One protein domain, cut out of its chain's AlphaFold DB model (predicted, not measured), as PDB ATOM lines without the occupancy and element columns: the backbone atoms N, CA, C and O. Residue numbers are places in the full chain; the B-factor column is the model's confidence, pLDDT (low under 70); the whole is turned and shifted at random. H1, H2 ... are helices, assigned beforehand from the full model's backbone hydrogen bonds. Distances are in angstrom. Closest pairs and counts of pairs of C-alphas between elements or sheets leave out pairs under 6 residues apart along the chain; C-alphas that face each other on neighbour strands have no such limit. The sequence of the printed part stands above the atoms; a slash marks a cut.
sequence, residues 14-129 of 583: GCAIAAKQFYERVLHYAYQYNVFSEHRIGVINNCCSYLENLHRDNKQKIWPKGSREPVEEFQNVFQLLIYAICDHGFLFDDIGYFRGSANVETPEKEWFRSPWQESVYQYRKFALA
ATOM      1  N   GLY A  14     -27.049 -23.179  17.228       69.69
ATOM      2  CA  GLY A  14     -27.217 -22.008  18.088       69.69
ATOM      3  C   GLY A  14     -27.803 -20.811  17.338       69.69
ATOM      4  O   GLY A  14     -28.705 -20.147  17.851       69.69
ATOM      5  N   CYS A  15     -27.390 -20.595  16.088       70.88
ATOM      6  CA  CYS A  15     -27.878 -19.499  15.254       70.88
ATOM      7  C   CYS A  15     -29.356 -19.662  14.860       70.88
ATOM      8  O   CYS A  15     -30.099 -18.681  14.858       70.88
ATOM      9  N   ALA A  16     -29.829 -20.889  14.608       73.06
ATOM     10  CA  ALA A  16     -31.250 -21.144  14.341       73.06
ATOM     11  C   ALA A  16     -32.146 -20.846  15.562       73.06
ATOM     12  O   ALA A  16     -33.234 -20.281  15.422       73.06
ATOM     13  N   ILE A  17     -31.679 -21.182  16.773       80.75
ATOM     14  CA  ILE A  17     -32.374 -20.844  18.026       80.75
ATOM     15  C   ILE A  17     -32.410 -19.324  18.213       80.75
ATOM     16  O   ILE A  17     -33.470 -18.774  18.513       80.75
ATOM     17  N   ALA A  18     -31.285 -18.646  17.986       80.75
ATOM     18  CA  ALA A  18     -31.182 -17.198  18.117       80.75
ATOM     19  C   ALA A  18     -32.109 -16.457  17.132       80.75
ATOM     20  O   ALA A  18     -32.786 -15.505  17.522       80.75
ATOM     21  N   ALA A  19     -32.220 -16.935  15.888       80.44
ATOM     22  CA  ALA A  19     -33.140 -16.384  14.891       80.44
ATOM     23  C   ALA A  19     -34.612 -16.559  15.300       80.44
ATOM     24  O   ALA A  19     -35.406 -15.622  15.197       80.44
ATOM     25  N   LYS A  20     -34.981 -17.736  15.828       83.56
ATOM     26  CA  LYS A  20     -36.331 -17.980  16.356       83.56
ATOM     27  C   LYS A  20     -36.650 -17.066  17.542       83.56
ATOM     28  O   LYS A  20     -37.715 -16.456  17.567       83.56
ATOM     29  N   GLN A  21     -35.726 -16.939  18.491       87.44
ATOM     30  CA  GLN A  21     -35.891 -16.045  19.638       87.44
ATOM     31  C   GLN A  21     -36.030 -14.587  19.194       87.44
ATOM     32  O   GLN A  21     -36.875 -13.868  19.719       87.44
ATOM     33  N   PHE A  22     -35.248 -14.147  18.207       89.12
ATOM     34  CA  PHE A  22     -35.381 -12.806  17.644       89.12
ATOM     35  C   PHE A  22     -36.760 -12.589  17.002       89.12
ATOM     36  O   PHE A  22     -37.409 -11.589  17.298       89.12
ATOM     37  N   TYR A  23     -37.249 -13.540  16.201       90.19
ATOM     38  CA  TYR A  23     -38.599 -13.492  15.632       90.19
ATOM     39  C   TYR A  23     -39.684 -13.369  16.723       90.19
ATOM     40  O   TYR A  23     -40.547 -12.493  16.650       90.19
ATOM     41  N   GLU A  24     -39.609 -14.190  17.776       90.62
ATOM     42  CA  GLU A  24     -40.558 -14.150  18.899       90.62
ATOM     43  C   GLU A  24     -40.501 -12.811  19.652       90.62
ATOM     44  O   GLU A  24     -41.544 -12.276  20.038       90.62
ATOM     45  N   ARG A  25     -39.305 -12.224  19.811       90.94
ATOM     46  CA  ARG A  25     -39.137 -10.886  20.402       90.94
ATOM     47  C   ARG A  25     -39.791  -9.802  19.551       90.94
ATOM     48  O   ARG A  25     -40.518  -8.978  20.100       90.94
ATOM     49  N   VAL A  26     -39.574  -9.807  18.234       92.44
ATOM     50  CA  VAL A  26     -40.191  -8.828  17.322       92.44
ATOM     51  C   VAL A  26     -41.714  -8.870  17.445       92.44
ATOM     52  O   VAL A  26     -42.342  -7.824  17.613       92.44
ATOM     53  N   LEU A  27     -42.309 -10.068  17.451       91.81
ATOM     54  CA  LEU A  27     -43.747 -10.225  17.674       91.81
ATOM     55  C   LEU A  27     -44.181  -9.709  19.047       91.81
ATOM     56  O   LEU A  27     -45.142  -8.946  19.135       91.81
ATOM     57  N   HIS A  28     -43.479 -10.100  20.113       93.25
ATOM     58  CA  HIS A  28     -43.802  -9.683  21.475       93.25
ATOM     59  C   HIS A  28     -43.895  -8.159  21.597       93.25
ATOM     60  O   HIS A  28     -44.906  -7.640  22.072       93.25
ATOM     61  N   TYR A  29     -42.886  -7.436  21.104       93.75
ATOM     62  CA  TYR A  29     -42.873  -5.976  21.155       93.75
ATOM     63  C   TYR A  29     -43.906  -5.342  20.218       93.75
ATOM     64  O   TYR A  29     -44.514  -4.333  20.581       93.75
ATOM     65  N   ALA A  30     -44.174  -5.942  19.053       94.25
ATOM     66  CA  ALA A  30     -45.235  -5.471  18.167       94.25
ATOM     67  C   ALA A  30     -46.618  -5.537  18.843       94.25
ATOM     68  O   ALA A  30     -47.407  -4.596  18.720       94.25
ATOM     69  N   TYR A  31     -46.899  -6.604  19.600       94.50
ATOM     70  CA  TYR A  31     -48.115  -6.715  20.411       94.50
ATOM     71  C   TYR A  31     -48.106  -5.765  21.610       94.50
ATOM     72  O   TYR A  31     -49.101  -5.083  21.848       94.50
ATOM     73  N   GLN A  32     -46.991  -5.679  22.341       94.94
ATOM     74  CA  GLN A  32     -46.858  -4.825  23.525       94.94
ATOM     75  C   GLN A  32     -47.177  -3.356  23.221       94.94
ATOM     76  O   GLN A  32     -47.882  -2.710  23.995       94.94
ATOM     77  N   TYR A  33     -46.682  -2.837  22.094       95.00
ATOM     78  CA  TYR A  33     -46.923  -1.455  21.671       95.00
ATOM     79  C   TYR A  33     -48.154  -1.293  20.776       95.00
ATOM     80  O   TYR A  33     -48.395  -0.206  20.258       95.00
ATOM     81  N   ASN A  34     -48.954  -2.349  20.596       93.94
ATOM     82  CA  ASN A  34     -50.157  -2.337  19.763       93.94
ATOM     83  C   ASN A  34     -49.892  -1.828  18.329       93.94
ATOM     84  O   ASN A  34     -50.702  -1.109  17.741       93.94
ATOM     85  N   VAL A  35     -48.728  -2.183  17.777       94.12
ATOM     86  CA  VAL A  35     -48.334  -1.866  16.395       94.12
ATOM     87  C   VAL A  35     -48.382  -3.084  15.475       94.12
ATOM     88  O   VAL A  35     -48.233  -2.938  14.261       94.12
ATOM     89  N   PHE A  36     -48.632  -4.273  16.027       92.31
ATOM     90  CA  PHE A  36     -48.804  -5.501  15.262       92.31
ATOM     91  C   PHE A  36     -49.918  -5.377  14.213       92.31
ATOM     92  O   PHE A  36     -50.986  -4.806  14.443       92.31
ATOM     93  N   SER A  37     -49.648  -5.948  13.048       88.06
ATOM     94  CA  SER A  37     -50.611  -6.238  11.997       88.06
ATOM     95  C   SER A  37     -50.094  -7.446  11.235       88.06
ATOM     96  O   SER A  37     -48.893  -7.525  11.003       88.06
ATOM     97  N   GLU A  38     -50.982  -8.326  10.781       84.38
ATOM     98  CA  GLU A  38     -50.620  -9.478   9.944       84.38
ATOM     99  C   GLU A  38     -49.843  -9.085   8.686       84.38
ATOM    100  O   GLU A  38     -49.009  -9.842   8.203       84.38
ATOM    101  N   HIS A  39     -50.116  -7.898   8.142       86.25
ATOM    102  CA  HIS A  39     -49.495  -7.415   6.917       86.25
ATOM    103  C   HIS A  39     -48.509  -6.277   7.202       86.25
ATOM    104  O   HIS A  39     -48.852  -5.303   7.884       86.25
ATOM    105  N   ARG A  40     -47.314  -6.330   6.600       88.38
ATOM    106  CA  ARG A  40     -46.206  -5.385   6.835       88.38
ATOM    107  C   ARG A  40     -46.562  -3.924   6.594       88.38
ATOM    108  O   ARG A  40     -46.136  -3.059   7.349       88.38
ATOM    109  N   ILE A  41     -47.402  -3.633   5.595       87.94
ATOM    110  CA  ILE A  41     -47.931  -2.273   5.366       87.94
ATOM    111  C   ILE A  41     -48.673  -1.756   6.610       87.94
ATOM    112  O   ILE A  41     -48.529  -0.591   6.974       87.94
ATOM    113  N   GLY A  42     -49.450  -2.610   7.281       88.50
ATOM    114  CA  GLY A  42     -50.112  -2.258   8.534       88.50
ATOM    115  C   GLY A  42     -49.104  -1.987   9.648       88.50
ATOM    116  O   GLY A  42     -49.217  -0.964  10.311       88.50
ATOM    117  N   VAL A  43     -48.080  -2.835   9.791       92.38
ATOM    118  CA  VAL A  43     -47.005  -2.649  10.786       92.38
ATOM    119  C   VAL A  43     -46.289  -1.313  10.589       92.38
ATOM    120  O   VAL A  43     -46.158  -0.549  11.542       92.38
ATOM    121  N   ILE A  44     -45.884  -0.997   9.352       94.12
ATOM    122  CA  ILE A  44     -45.210   0.264   9.000       94.12
ATOM    123  C   ILE A  44     -46.080   1.459   9.399       94.12
ATOM    124  O   ILE A  44     -45.637   2.325  10.152       94.12
ATOM    125  N   ASN A  45     -47.337   1.487   8.947       92.31
ATOM    126  CA  ASN A  45     -48.245   2.602   9.220       92.31
ATOM    127  C   ASN A  45     -48.585   2.732  10.711       92.31
ATOM    128  O   ASN A  45     -48.658   3.851  11.226       92.31
ATOM    129  N   ASN A  46     -48.764   1.612  11.417       93.88
ATOM    130  CA  ASN A  46     -49.020   1.606  12.854       93.88
ATOM    131  C   ASN A  46     -47.813   2.144  13.627       93.88
ATOM    132  O   ASN A  46     -47.989   3.002  14.487       93.88
ATOM    133  N   CYS A  47     -46.594   1.710  13.286       95.62
ATOM    134  CA  CYS A  47     -45.371   2.219  13.905       95.62
ATOM    135  C   CYS A  47     -45.204   3.721  13.654       95.62
ATOM    136  O   CYS A  47     -44.977   4.472  14.599       95.62
ATOM    137  N   CYS A  48     -45.368   4.189  12.411       94.50
ATOM    138  CA  CYS A  48     -45.298   5.618  12.104       94.50
ATOM    139  C   CYS A  48     -46.354   6.420  12.876       94.50
ATOM    140  O   CYS A  48     -46.018   7.416  13.509       94.50
ATOM    141  N   SER A  49     -47.608   5.958  12.898       92.31
ATOM    142  CA  SER A  49     -48.690   6.620  13.640       92.31
ATOM    143  C   SER A  49     -48.405   6.666  15.143       92.31
ATOM    144  O   SER A  49     -48.624   7.691  15.790       92.31
ATOM    145  N   TYR A  50     -47.886   5.570  15.701       93.94
ATOM    146  CA  TYR A  50     -47.498   5.484  17.105       93.94
ATOM    147  C   TYR A  50     -46.400   6.494  17.434       93.94
ATOM    148  O   TYR A  50     -46.545   7.284  18.364       93.94
ATOM    149  N   LEU A  51     -45.324   6.514  16.644       92.12
ATOM    150  CA  LEU A  51     -44.191   7.419  16.831       92.12
ATOM    151  C   LEU A  51     -44.601   8.888  16.665       92.12
ATOM    152  O   LEU A  51     -44.172   9.731  17.454       92.12
ATOM    153  N   GLU A  52     -45.457   9.205  15.690       89.44
ATOM    154  CA  GLU A  52     -45.992  10.556  15.495       89.44
ATOM    155  C   GLU A  52     -46.856  11.012  16.681       89.44
ATOM    156  O   GLU A  52     -46.721  12.154  17.135       89.44
ATOM    157  N   ASN A  53     -47.723  10.139  17.203       89.25
ATOM    158  CA  ASN A  53     -48.553  10.434  18.374       89.25
ATOM    159  C   ASN A  53     -47.696  10.587  19.632       89.25
ATOM    160  O   ASN A  53     -47.809  11.592  20.333       89.25
ATOM    161  N   LEU A  54     -46.749   9.670  19.849       87.88
ATOM    162  CA  LEU A  54     -45.782   9.761  20.937       87.88
ATOM    163  C   LEU A  54     -45.036  11.101  20.866       87.88
ATOM    164  O   LEU A  54     -44.918  11.806  21.871       87.88
ATOM    165  N   HIS A  55     -44.603  11.508  19.668       82.06
ATOM    166  CA  HIS A  55     -43.944  12.791  19.433       82.06
ATOM    167  C   HIS A  55     -44.833  14.002  19.722       82.06
ATOM    168  O   HIS A  55     -44.378  14.978  20.329       82.06
ATOM    169  N   ARG A  56     -46.102  13.949  19.313       81.75
ATOM    170  CA  ARG A  56     -47.086  15.014  19.536       81.75
ATOM    171  C   ARG A  56     -47.378  15.217  21.020       81.75
ATOM    172  O   ARG A  56     -47.378  16.365  21.471       81.75
ATOM    173  N   ASP A  57     -47.573  14.123  21.747       80.00
ATOM    174  CA  ASP A  57     -48.075  14.127  23.120       80.00
ATOM    175  C   ASP A  57     -46.953  14.362  24.144       80.00
ATOM    176  O   ASP A  57     -47.175  14.960  25.197       80.00
ATOM    177  N   ASN A  58     -45.715  13.969  23.814       70.94
ATOM    178  CA  ASN A  58     -44.583  13.948  24.745       70.94
ATOM    179  C   ASN A  58     -43.356  14.752  24.267       70.94
ATOM    180  O   ASN A  58     -42.221  14.396  24.591       70.94
ATOM    181  N   LYS A  59     -43.559  15.874  23.556       62.97
ATOM    182  CA  LYS A  59     -42.505  16.695  22.901       62.97
ATOM    183  C   LYS A  59     -41.196  16.900  23.688       62.97
ATOM    184  O   LYS A  59     -40.134  16.906  23.078       62.97
ATOM    185  N   GLN A  60     -41.251  17.097  25.010       57.41
ATOM    186  CA  GLN A  60     -40.061  17.297  25.863       57.41
ATOM    187  C   GLN A  60     -39.638  16.058  26.674       57.41
ATOM    188  O   GLN A  60     -38.592  16.090  27.317       57.41
ATOM    189  N   LYS A  61     -40.432  14.980  26.674       67.75
ATOM    190  CA  LYS A  61     -40.169  13.759  27.454       67.75
ATOM    191  C   LYS A  61     -39.512  12.647  26.642       67.75
ATOM    192  O   LYS A  61     -38.866  11.805  27.249       67.75
ATOM    193  N   ILE A  62     -39.643  12.649  25.309       79.62
ATOM    194  CA  ILE A  62     -39.023  11.603  24.476       79.62
ATOM    195  C   ILE A  62     -37.508  11.627  24.599       79.62
ATOM    196  O   ILE A  62     -36.919  10.563  24.669       79.62
ATOM    197  N   TRP A  63     -36.886  12.805  24.680       80.94
ATOM    198  CA  TRP A  63     -35.466  12.946  25.006       80.94
ATOM    199  C   TRP A  63     -35.330  13.546  26.406       80.94
ATOM    200  O   TRP A  63     -35.319  14.774  26.540       80.94
ATOM    201  N   PRO A  64     -35.251  12.714  27.463       76.12
ATOM    202  CA  PRO A  64     -35.049  13.200  28.819       76.12
ATOM    203  C   PRO A  64     -33.803  14.084  28.915       76.12
ATOM    204  O   PRO A  64     -32.795  13.851  28.246       76.12
ATOM    205  N   LYS A  65     -33.846  15.105  29.776       71.31
ATOM    206  CA  LYS A  65     -32.718  16.026  29.964       71.31
ATOM    207  C   LYS A  65     -31.467  15.250  30.394       71.31
ATOM    208  O   LYS A  65     -31.475  14.593  31.428       71.31
ATOM    209  N   GLY A  66     -30.392  15.367  29.616       66.88
ATOM    210  CA  GLY A  66     -29.132  14.657  29.861       66.88
ATOM    211  C   GLY A  66     -29.063  13.251  29.258       66.88
ATOM    212  O   GLY A  66     -27.981  12.668  29.258       66.88
ATOM    213  N   SER A  67     -30.162  12.733  28.696       68.44
ATOM    214  CA  SER A  67     -30.155  11.492  27.920       68.44
ATOM    215  C   SER A  67     -29.638  11.737  26.502       68.44
ATOM    216  O   SER A  67     -29.941  12.758  25.881       68.44
ATOM    217  N   ARG A  68     -28.853  10.785  25.991       65.75
ATOM    218  CA  ARG A  68     -28.399  10.749  24.589       65.75
ATOM    219  C   ARG A  68     -29.440  10.144  23.671       65.75
ATOM    220  O   ARG A  68     -29.596  10.576  22.534       65.75
ATOM    221  N   GLU A  69     -30.141   9.160  24.203       73.56
ATOM    222  CA  GLU A  69     -31.112   8.370  23.483       73.56
ATOM    223  C   GLU A  69     -32.526   8.773  23.889       73.56
ATOM    224  O   GLU A  69     -32.738   9.308  24.991       73.56
ATOM    225  N   PRO A  70     -33.507   8.538  23.009       84.69
ATOM    226  CA  PRO A  70     -34.890   8.723  23.383       84.69
ATOM    227  C   PRO A  70     -35.326   7.673  24.420       84.69
ATOM    228  O   PRO A  70     -34.610   6.712  24.690       84.69
ATOM    229  N   VAL A  71     -36.508   7.841  25.011       88.06
ATOM    230  CA  VAL A  71     -37.111   6.842  25.906       88.06
ATOM    231  C   VAL A  71     -37.207   5.477  25.225       88.06
ATOM    232  O   VAL A  71     -37.428   5.394  24.016       88.06
ATOM    233  N   GLU A  72     -37.075   4.411  26.011       87.75
ATOM    234  CA  GLU A  72     -37.043   3.033  25.512       87.75
ATOM    235  C   GLU A  72     -38.241   2.681  24.617       87.75
ATOM    236  O   GLU A  72     -38.074   2.042  23.584       87.75
ATOM    237  N   GLU A  73     -39.434   3.162  24.961       90.69
ATOM    238  CA  GLU A  73     -40.641   2.994  24.147       90.69
ATOM    239  C   GLU A  73     -40.462   3.507  22.709       90.69
ATOM    240  O   GLU A  73     -40.794   2.810  21.752       90.69
ATOM    241  N   PHE A  74     -39.885   4.700  22.544       90.81
ATOM    242  CA  PHE A  74     -39.609   5.260  21.223       90.81
ATOM    243  C   PHE A  74     -38.579   4.407  20.481       90.81
ATOM    244  O   PHE A  74     -38.757   4.121  19.300       90.81
ATOM    245  N   GLN A  75     -37.509   3.999  21.172       89.00
ATOM    246  CA  GLN A  75     -36.455   3.167  20.594       89.00
ATOM    247  C   GLN A  75     -37.019   1.847  20.058       89.00
ATOM    248  O   GLN A  75     -36.771   1.503  18.905       89.00
ATOM    249  N   ASN A  76     -37.834   1.155  20.856       92.00
ATOM    250  CA  ASN A  76     -38.395  -0.142  20.495       92.00
ATOM    251  C   ASN A  76     -39.342  -0.038  19.290       92.00
ATOM    252  O   ASN A  76     -39.227  -0.826  18.355       92.00
ATOM    253  N   VAL A  77     -40.246   0.950  19.260       93.88
ATOM    254  CA  VAL A  77     -41.160   1.119  18.112       93.88
ATOM    255  C   VAL A  77     -40.409   1.571  16.856       93.88
ATOM    256  O   VAL A  77     -40.730   1.130  15.753       93.88
ATOM    257  N   PHE A  78     -39.374   2.403  16.995       92.62
ATOM    258  CA  PHE A  78     -38.535   2.795  15.860       92.62
ATOM    259  C   PHE A  78     -37.741   1.610  15.291       92.62
ATOM    260  O   PHE A  78     -37.634   1.463  14.076       92.62
ATOM    261  N   GLN A  79     -37.250   0.722  16.153       91.69
ATOM    262  CA  GLN A  79     -36.572  -0.509  15.751       91.69
ATOM    263  C   GLN A  79     -37.526  -1.473  15.021       91.69
ATOM    264  O   GLN A  79     -37.167  -2.009  13.974       91.69
ATOM    265  N   LEU A  80     -38.772  -1.622  15.493       94.81
ATOM    266  CA  LEU A  80     -39.812  -2.382  14.783       94.81
ATOM    267  C   LEU A  80     -40.112  -1.800  13.394       94.81
ATOM    268  O   LEU A  80     -40.272  -2.556  12.435       94.81
ATOM    269  N   LEU A  81     -40.147  -0.468  13.267       95.12
ATOM    270  CA  LEU A  81     -40.305   0.199  11.974       95.12
ATOM    271  C   LEU A  81     -39.146  -0.139  11.028       95.12
ATOM    272  O   LEU A  81     -39.391  -0.478   9.872       95.12
ATOM    273  N   ILE A  82     -37.899  -0.096  11.509       93.62
ATOM    274  CA  ILE A  82     -36.718  -0.458  10.709       93.62
ATOM    275  C   ILE A  82     -36.818  -1.903  10.232       93.62
ATOM    276  O   ILE A  82     -36.639  -2.152   9.041       93.62
ATOM    277  N   TYR A  83     -37.162  -2.839  11.118       93.31
ATOM    278  CA  TYR A  83     -37.332  -4.240  10.737       93.31
ATOM    279  C   TYR A  83     -38.448  -4.423   9.713       93.31
ATOM    280  O   TYR A  83     -38.264  -5.146   8.741       93.31
ATOM    281  N   ALA A  84     -39.563  -3.704   9.837       93.81
ATOM    282  CA  ALA A  84     -40.633  -3.761   8.846       93.81
ATOM    283  C   ALA A  84     -40.239  -3.165   7.478       93.81
ATOM    284  O   ALA A  84     -40.716  -3.653   6.452       93.81
ATOM    285  N   ILE A  85     -39.376  -2.143   7.442       93.56
ATOM    286  CA  ILE A  85     -38.884  -1.509   6.203       93.56
ATOM    287  C   ILE A  85     -37.804  -2.359   5.525       93.56
ATOM    288  O   ILE A  85     -37.808  -2.498   4.304       93.56
ATOM    289  N   CYS A  86     -36.878  -2.899   6.314       92.81
ATOM    290  CA  CYS A  86     -35.630  -3.498   5.847       92.81
ATOM    291  C   CYS A  86     -35.658  -5.034   5.838       92.81
ATOM    292  O   CYS A  86     -34.612  -5.653   5.692       92.81
ATOM    293  N   ASP A  87     -36.817  -5.665   6.048       92.12
ATOM    294  CA  ASP A  87     -36.955  -7.120   5.939       92.12
ATOM    295  C   ASP A  87     -37.038  -7.565   4.474       92.12
ATOM    296  O   ASP A  87     -37.860  -7.051   3.704       92.12
ATOM    297  N   HIS A  88     -36.199  -8.544   4.132       90.94
ATOM    298  CA  HIS A  88     -36.068  -9.169   2.812       90.94
ATOM    299  C   HIS A  88     -36.413 -10.661   2.898       90.94
ATOM    300  O   HIS A  88     -35.678 -11.525   2.424       90.94
ATOM    301  N   GLY A  89     -37.543 -10.974   3.539       88.06
ATOM    302  CA  GLY A  89     -38.113 -12.319   3.519       88.06
ATOM    303  C   GLY A  89     -37.875 -13.144   4.783       88.06
ATOM    304  O   GLY A  89     -38.170 -14.344   4.771       88.06
ATOM    305  N   PHE A  90     -37.328 -12.544   5.849       90.12
ATOM    306  CA  PHE A  90     -37.101 -13.223   7.123       90.12
ATOM    307  C   PHE A  90     -38.347 -13.215   8.023       90.12
ATOM    308  O   PHE A  90     -38.796 -14.281   8.455       90.12
ATOM    309  N   LEU A  91     -38.888 -12.026   8.305       91.44
ATOM    310  CA  LEU A  91     -40.101 -11.808   9.100       91.44
ATOM    311  C   LEU A  91     -41.356 -11.935   8.243       91.44
ATOM    312  O   LEU A  91     -42.359 -12.485   8.704       91.44
ATOM    313  N   PHE A  92     -41.299 -11.414   7.016       90.19
ATOM    314  CA  PHE A  92     -42.440 -11.350   6.117       90.19
ATOM    315  C   PHE A  92     -42.262 -12.285   4.918       90.19
ATOM    316  O   PHE A  92     -41.146 -12.644   4.540       90.19
ATOM    317  N   ASP A  93     -43.364 -12.743   4.335       86.31
ATOM    318  CA  ASP A  93     -43.351 -13.403   3.032       86.31
ATOM    319  C   ASP A  93     -43.329 -12.382   1.880       86.31
ATOM    320  O   ASP A  93     -43.365 -11.166   2.096       86.31
ATOM    321  N   ASP A  94     -43.267 -12.874   0.643       79.00
ATOM    322  CA  ASP A  94     -43.147 -12.032  -0.554       79.00
ATOM    323  C   ASP A  94     -44.392 -11.159  -0.803       79.00
ATOM    324  O   ASP A  94     -44.316 -10.132  -1.482       79.00
ATOM    325  N   ILE A  95     -45.542 -11.552  -0.241       76.94
ATOM    326  CA  ILE A  95     -46.805 -10.806  -0.308       76.94
ATOM    327  C   ILE A  95     -46.879  -9.783   0.837       76.94
ATOM    328  O   ILE A  95     -47.653  -8.832   0.769       76.94
ATOM    329  N   GLY A  96     -46.022  -9.921   1.850       83.56
ATOM    330  CA  GLY A  96     -45.866  -9.011   2.973       83.56
ATOM    331  C   GLY A  96     -46.554  -9.465   4.256       83.56
ATOM    332  O   GLY A  96     -46.691  -8.646   5.165       83.56
ATOM    333  N   TYR A  97     -46.987 -10.721   4.356       85.75
ATOM    334  CA  TYR A  97     -47.561 -11.277   5.582       85.75
ATOM    335  C   TYR A  97     -46.490 -11.698   6.569       85.75
ATOM    336  O   TYR A  97     -45.454 -12.219   6.161       85.75
ATOM    337  N   PHE A  98     -46.748 -11.530   7.866       87.31
ATOM    338  CA  PHE A  98     -45.915 -12.155   8.885       87.31
ATOM    339  C   PHE A  98     -45.887 -13.662   8.658       87.31
ATOM    340  O   PHE A  98     -46.917 -14.336   8.622       87.31
ATOM    341  N   ARG A  99     -44.682 -14.207   8.529       84.88
ATOM    342  CA  ARG A  99     -44.492 -15.654   8.500       84.88
ATOM    343  C   ARG A  99     -44.877 -16.206   9.859       84.88
ATOM    344  O   ARG A  99     -44.611 -15.551  10.853       84.88
ATOM    345  N   GLY A 100     -45.416 -17.422   9.928       80.50
ATOM    346  CA  GLY A 100     -45.651 -18.114  11.206       80.50
ATOM    347  C   GLY A 100     -44.368 -18.598  11.903       80.50
ATOM    348  O   GLY A 100     -44.421 -19.097  13.024       80.50
ATOM    349  N   SER A 101     -43.215 -18.482  11.238       82.00
ATOM    350  CA  SER A 101     -41.901 -18.849  11.763       82.00
ATOM    351  C   SER A 101     -40.777 -18.099  11.046       82.00
ATOM    352  O   SER A 101     -40.903 -17.764   9.869       82.00
ATOM    353  N   ALA A 102     -39.652 -17.924  11.741       81.88
ATOM    354  CA  ALA A 102     -38.388 -17.416  11.208       81.88
ATOM    355  C   ALA A 102     -37.948 -18.135   9.912       81.88
ATOM    356  O   ALA A 102     -37.827 -19.361   9.904       81.88
ATOM    357  N   ASN A 103     -37.662 -17.379   8.843       84.62
ATOM    358  CA  ASN A 103     -37.137 -17.934   7.590       84.62
ATOM    359  C   ASN A 103     -35.600 -17.903   7.541       84.62
ATOM    360  O   ASN A 103     -34.982 -16.898   7.191       84.62
ATOM    361  N   VAL A 104     -34.991 -19.035   7.882       77.81
ATOM    362  CA  VAL A 104     -33.532 -19.233   7.884       77.81
ATOM    363  C   VAL A 104     -33.068 -20.156   6.754       77.81
ATOM    364  O   VAL A 104     -32.013 -20.774   6.869       77.81
ATOM    365  N   GLU A 105     -33.860 -20.287   5.683       76.06
ATOM    366  CA  GLU A 105     -33.569 -21.203   4.574       76.06
ATOM    367  C   GLU A 105     -32.179 -20.964   3.975       76.06
ATOM    368  O   GLU A 105     -31.806 -19.841   3.626       76.06
ATOM    369  N   THR A 106     -31.412 -22.046   3.842       70.31
ATOM    370  CA  THR A 106     -30.106 -22.017   3.191       70.31
ATOM    371  C   THR A 106     -30.310 -21.868   1.681       70.31
ATOM    372  O   THR A 106     -31.039 -22.668   1.090       70.31
ATOM    373  N   PRO A 107     -29.702 -20.866   1.030       68.12
ATOM    374  CA  PRO A 107     -29.896 -20.651  -0.396       68.12
ATOM    375  C   PRO A 107     -29.336 -21.817  -1.222       68.12
ATOM    376  O   PRO A 107     -28.310 -22.399  -0.885       68.12
ATOM    377  N   GLU A 108     -29.975 -22.119  -2.358       62.88
ATOM    378  CA  GLU A 108     -29.573 -23.220  -3.254       62.88
ATOM    379  C   GLU A 108     -28.161 -23.059  -3.848       62.88
ATOM    380  O   GLU A 108     -27.578 -24.024  -4.343       62.88
ATOM    381  N   LYS A 109     -27.608 -21.839  -3.840       69.25
ATOM    382  CA  LYS A 109     -26.237 -21.557  -4.283       69.25
ATOM    383  C   LYS A 109     -25.483 -20.815  -3.188       69.25
ATOM    384  O   LYS A 109     -25.985 -19.816  -2.683       69.25
ATOM    385  N   GLU A 110     -24.242 -21.227  -2.944       61.84
ATOM    386  CA  GLU A 110     -23.348 -20.679  -1.904       61.84
ATOM    387  C   GLU A 110     -23.104 -19.159  -1.991       61.84
ATOM    388  O   GLU A 110     -22.739 -18.533  -1.005       61.84
ATOM    389  N   TRP A 111     -23.312 -18.546  -3.160       66.31
ATOM    390  CA  TRP A 111     -23.060 -17.119  -3.403       66.31
ATOM    391  C   TRP A 111     -24.257 -16.210  -3.079       66.31
ATOM    392  O   TRP A 111     -24.122 -14.988  -3.143       66.31
ATOM    393  N   PHE A 112     -25.436 -16.775  -2.796       70.00
ATOM    394  CA  PHE A 112     -26.603 -16.004  -2.367       70.00
ATOM    395  C   PHE A 112     -26.657 -15.935  -0.842       70.00
ATOM    396  O   PHE A 112     -26.246 -16.863  -0.155       70.00
ATOM    397  N   ARG A 113     -27.186 -14.831  -0.310       73.44
ATOM    398  CA  ARG A 113     -27.509 -14.710   1.115       73.44
ATOM    399  C   ARG A 113     -28.859 -15.363   1.388       73.44
ATOM    400  O   ARG A 113     -29.768 -15.252   0.565       73.44
ATOM    401  N   SER A 114     -28.997 -16.023   2.536       81.62
ATOM    402  CA  SER A 114     -30.312 -16.455   3.021       81.62
ATOM    403  C   SER A 114     -31.221 -15.244   3.288       81.62
ATOM    404  O   SER A 114     -30.710 -14.141   3.516       81.62
ATOM    405  N   PRO A 115     -32.555 -15.421   3.340       85.88
ATOM    406  CA  PRO A 115     -33.482 -14.344   3.700       85.88
ATOM    407  C   PRO A 115     -33.139 -13.680   5.041       85.88
ATOM    408  O   PRO A 115     -33.215 -12.458   5.175       85.88
ATOM    409  N   TRP A 116     -32.672 -14.465   6.019       85.25
ATOM    410  CA  TRP A 116     -32.114 -13.940   7.265       85.25
ATOM    411  C   TRP A 116     -30.863 -13.088   7.035       85.25
ATOM    412  O   TRP A 116     -30.816 -11.947   7.487       85.25
ATOM    413  N   GLN A 117     -29.850 -13.622   6.347       82.38
ATOM    414  CA  GLN A 117     -28.582 -12.918   6.133       82.38
ATOM    415  C   GLN A 117     -28.790 -11.601   5.385       82.38
ATOM    416  O   GLN A 117     -28.168 -10.600   5.735       82.38
ATOM    417  N   GLU A 118     -29.675 -11.590   4.388       87.31
ATOM    418  CA  GLU A 118     -30.004 -10.370   3.657       87.31
ATOM    419  C   GLU A 118     -30.778  -9.381   4.533       87.31
ATOM    420  O   GLU A 118     -30.401  -8.214   4.602       87.31
ATOM    421  N   SER A 119     -31.779  -9.834   5.291       89.50
ATOM    422  CA  SER A 119     -32.526  -8.953   6.200       89.50
ATOM    423  C   SER A 119     -31.614  -8.336   7.268       89.50
ATOM    424  O   SER A 119     -31.614  -7.122   7.455       89.50
ATOM    425  N   VAL A 120     -30.748  -9.131   7.909       86.56
ATOM    426  CA  VAL A 120     -29.767  -8.634   8.891       86.56
ATOM    427  C   VAL A 120     -28.764  -7.673   8.257       86.56
ATOM    428  O   VAL A 120     -28.438  -6.646   8.858       86.56
ATOM    429  N   TYR A 121     -28.297  -7.959   7.038       86.00
ATOM    430  CA  TYR A 121     -27.444  -7.037   6.291       86.00
ATOM    431  C   TYR A 121     -28.128  -5.678   6.095       86.00
ATOM    432  O   TYR A 121     -27.522  -4.641   6.371       86.00
ATOM    433  N   GLN A 122     -29.399  -5.668   5.694       88.31
ATOM    434  CA  GLN A 122     -30.154  -4.437   5.464       88.31
ATOM    435  C   GLN A 122     -30.480  -3.695   6.767       88.31
ATOM    436  O   GLN A 122     -30.343  -2.470   6.812       88.31
ATOM    437  N   TYR A 123     -30.797  -4.406   7.857       89.56
ATOM    438  CA  TYR A 123     -30.954  -3.812   9.193       89.56
ATOM    439  C   TYR A 123     -29.686  -3.056   9.609       89.56
ATOM    440  O   TYR A 123     -29.743  -1.892  10.008       89.56
ATOM    441  N   ARG A 124     -28.520  -3.694   9.448       84.12
ATOM    442  CA  ARG A 124     -27.213  -3.101   9.769       84.12
ATOM    443  C   ARG A 124     -26.880  -1.927   8.868       84.12
ATOM    444  O   ARG A 124     -26.398  -0.906   9.355       84.12
ATOM    445  N   LYS A 125     -27.161  -2.047   7.570       84.12
ATOM    446  CA  LYS A 125     -26.959  -0.971   6.599       84.12
ATOM    447  C   LYS A 125     -27.777   0.268   6.965       84.12
ATOM    448  O   LYS A 125     -27.247   1.378   6.920       84.12
ATOM    449  N   PHE A 126     -29.025   0.088   7.399       88.31
ATOM    450  CA  PHE A 126     -29.864   1.182   7.887       88.31
ATOM    451  C   PHE A 126     -29.297   1.801   9.174       88.31
ATOM    452  O   PHE A 126     -29.112   3.017   9.236       88.31
ATOM    453  N   ALA A 127     -28.940   0.982  10.169       84.44
ATOM    454  CA  ALA A 127     -28.345   1.440  11.430       84.44
ATOM    455  C   ALA A 127     -27.043   2.238  11.215       84.44
ATOM    456  O   ALA A 127     -26.784   3.250  11.872       84.44
ATOM    457  N   LEU A 128     -26.224   1.810  10.257       78.94
ATOM    458  CA  LEU A 128     -24.997   2.489   9.858       78.94
ATOM    459  C   LEU A 128     -25.280   3.841   9.193       78.94
ATOM    460  O   LEU A 128     -24.684   4.850   9.568       78.94
ATOM    461  N   ALA A 129     -26.245   3.897   8.273       81.81
ATOM    462  CA  ALA A 129     -26.664   5.151   7.652       81.81
ATOM    463  C   ALA A 129     -27.228   6.145   8.689       81.81
ATOM    464  O   ALA A 129     -26.947   7.345   8.633       81.81
TER     465      ALA A 129
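This is residues 14 to 129 of the 583 residues of an uncharacterized protein of Butyricicoccus sp. OF13-6 (UniProt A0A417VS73). Three helices gather round a fourth: H3 is the core, H2 folds beside it as a helical hairpin, and H1 and H4 cross it steeply, H4 at H3's last residues. The long links make the two far ends of the elongated whole, and residues 64 to 69 stick out. The printed part has 116 residues with four named helices, H1 to H4 in chain order, no named strand, and the class all helix. It is compact, with a radius of gyration of the C-alphas of 15.5 A and spans of 51 by 28 by 24 A.

Begin at H1, residues 14 to 32, whose residues 26 to 30 alone touch residues 76 to 80 of H3, residues 72 to 86; the closest C-alphas, of Val 26 and Leu 80, are 6.9 A apart. These two run opposite ways at a steep tilt of 63 degrees. Next look at H2, residues 40 to 57, which touches H3 as a hairpin, at a shallow tilt of 30 degrees, opposite ways; the closest C-alphas, of Ile 44 and Leu 81, are 5.7 A apart. H3 is the hub, and its residues 82 to 86 alone touch H4, residues 115 to 129, at a steep tilt of 57 degrees, opposite ways; the closest C-alphas, of Cys 86 and Gln 122, are 5.6 A apart. H2 and H4 are apart; H1 is only just apart from H2 and from H4, at 8.1 A each. The packing is mostly crossed, but only just, with 1 of 3 touching pairs at a shallow tilt. In H1, H2, H3 and H4 every O i to N i+4 pair is within hydrogen-bond range.

Find C-alpha 14 at (-27.217, -22.008, 18.088); from there H1 runs 26.7 A to C-alpha 32. H2 spans 25.5 A, H3 20.8 A, and H4 21.0 A, ending at C-alpha 129 at (-26.664, 5.151, 7.652).

The C-alphas farthest apart, of Lys 65 and Glu 108, are 51.5 A apart. The printed part has no cut; the links H2 to H3, 14 residues, and H3 to H4, 28 residues, are long. Look for pLDDT under 70 at residue 14 and residues 59 to 61, 66 to 68 and 107 to 111.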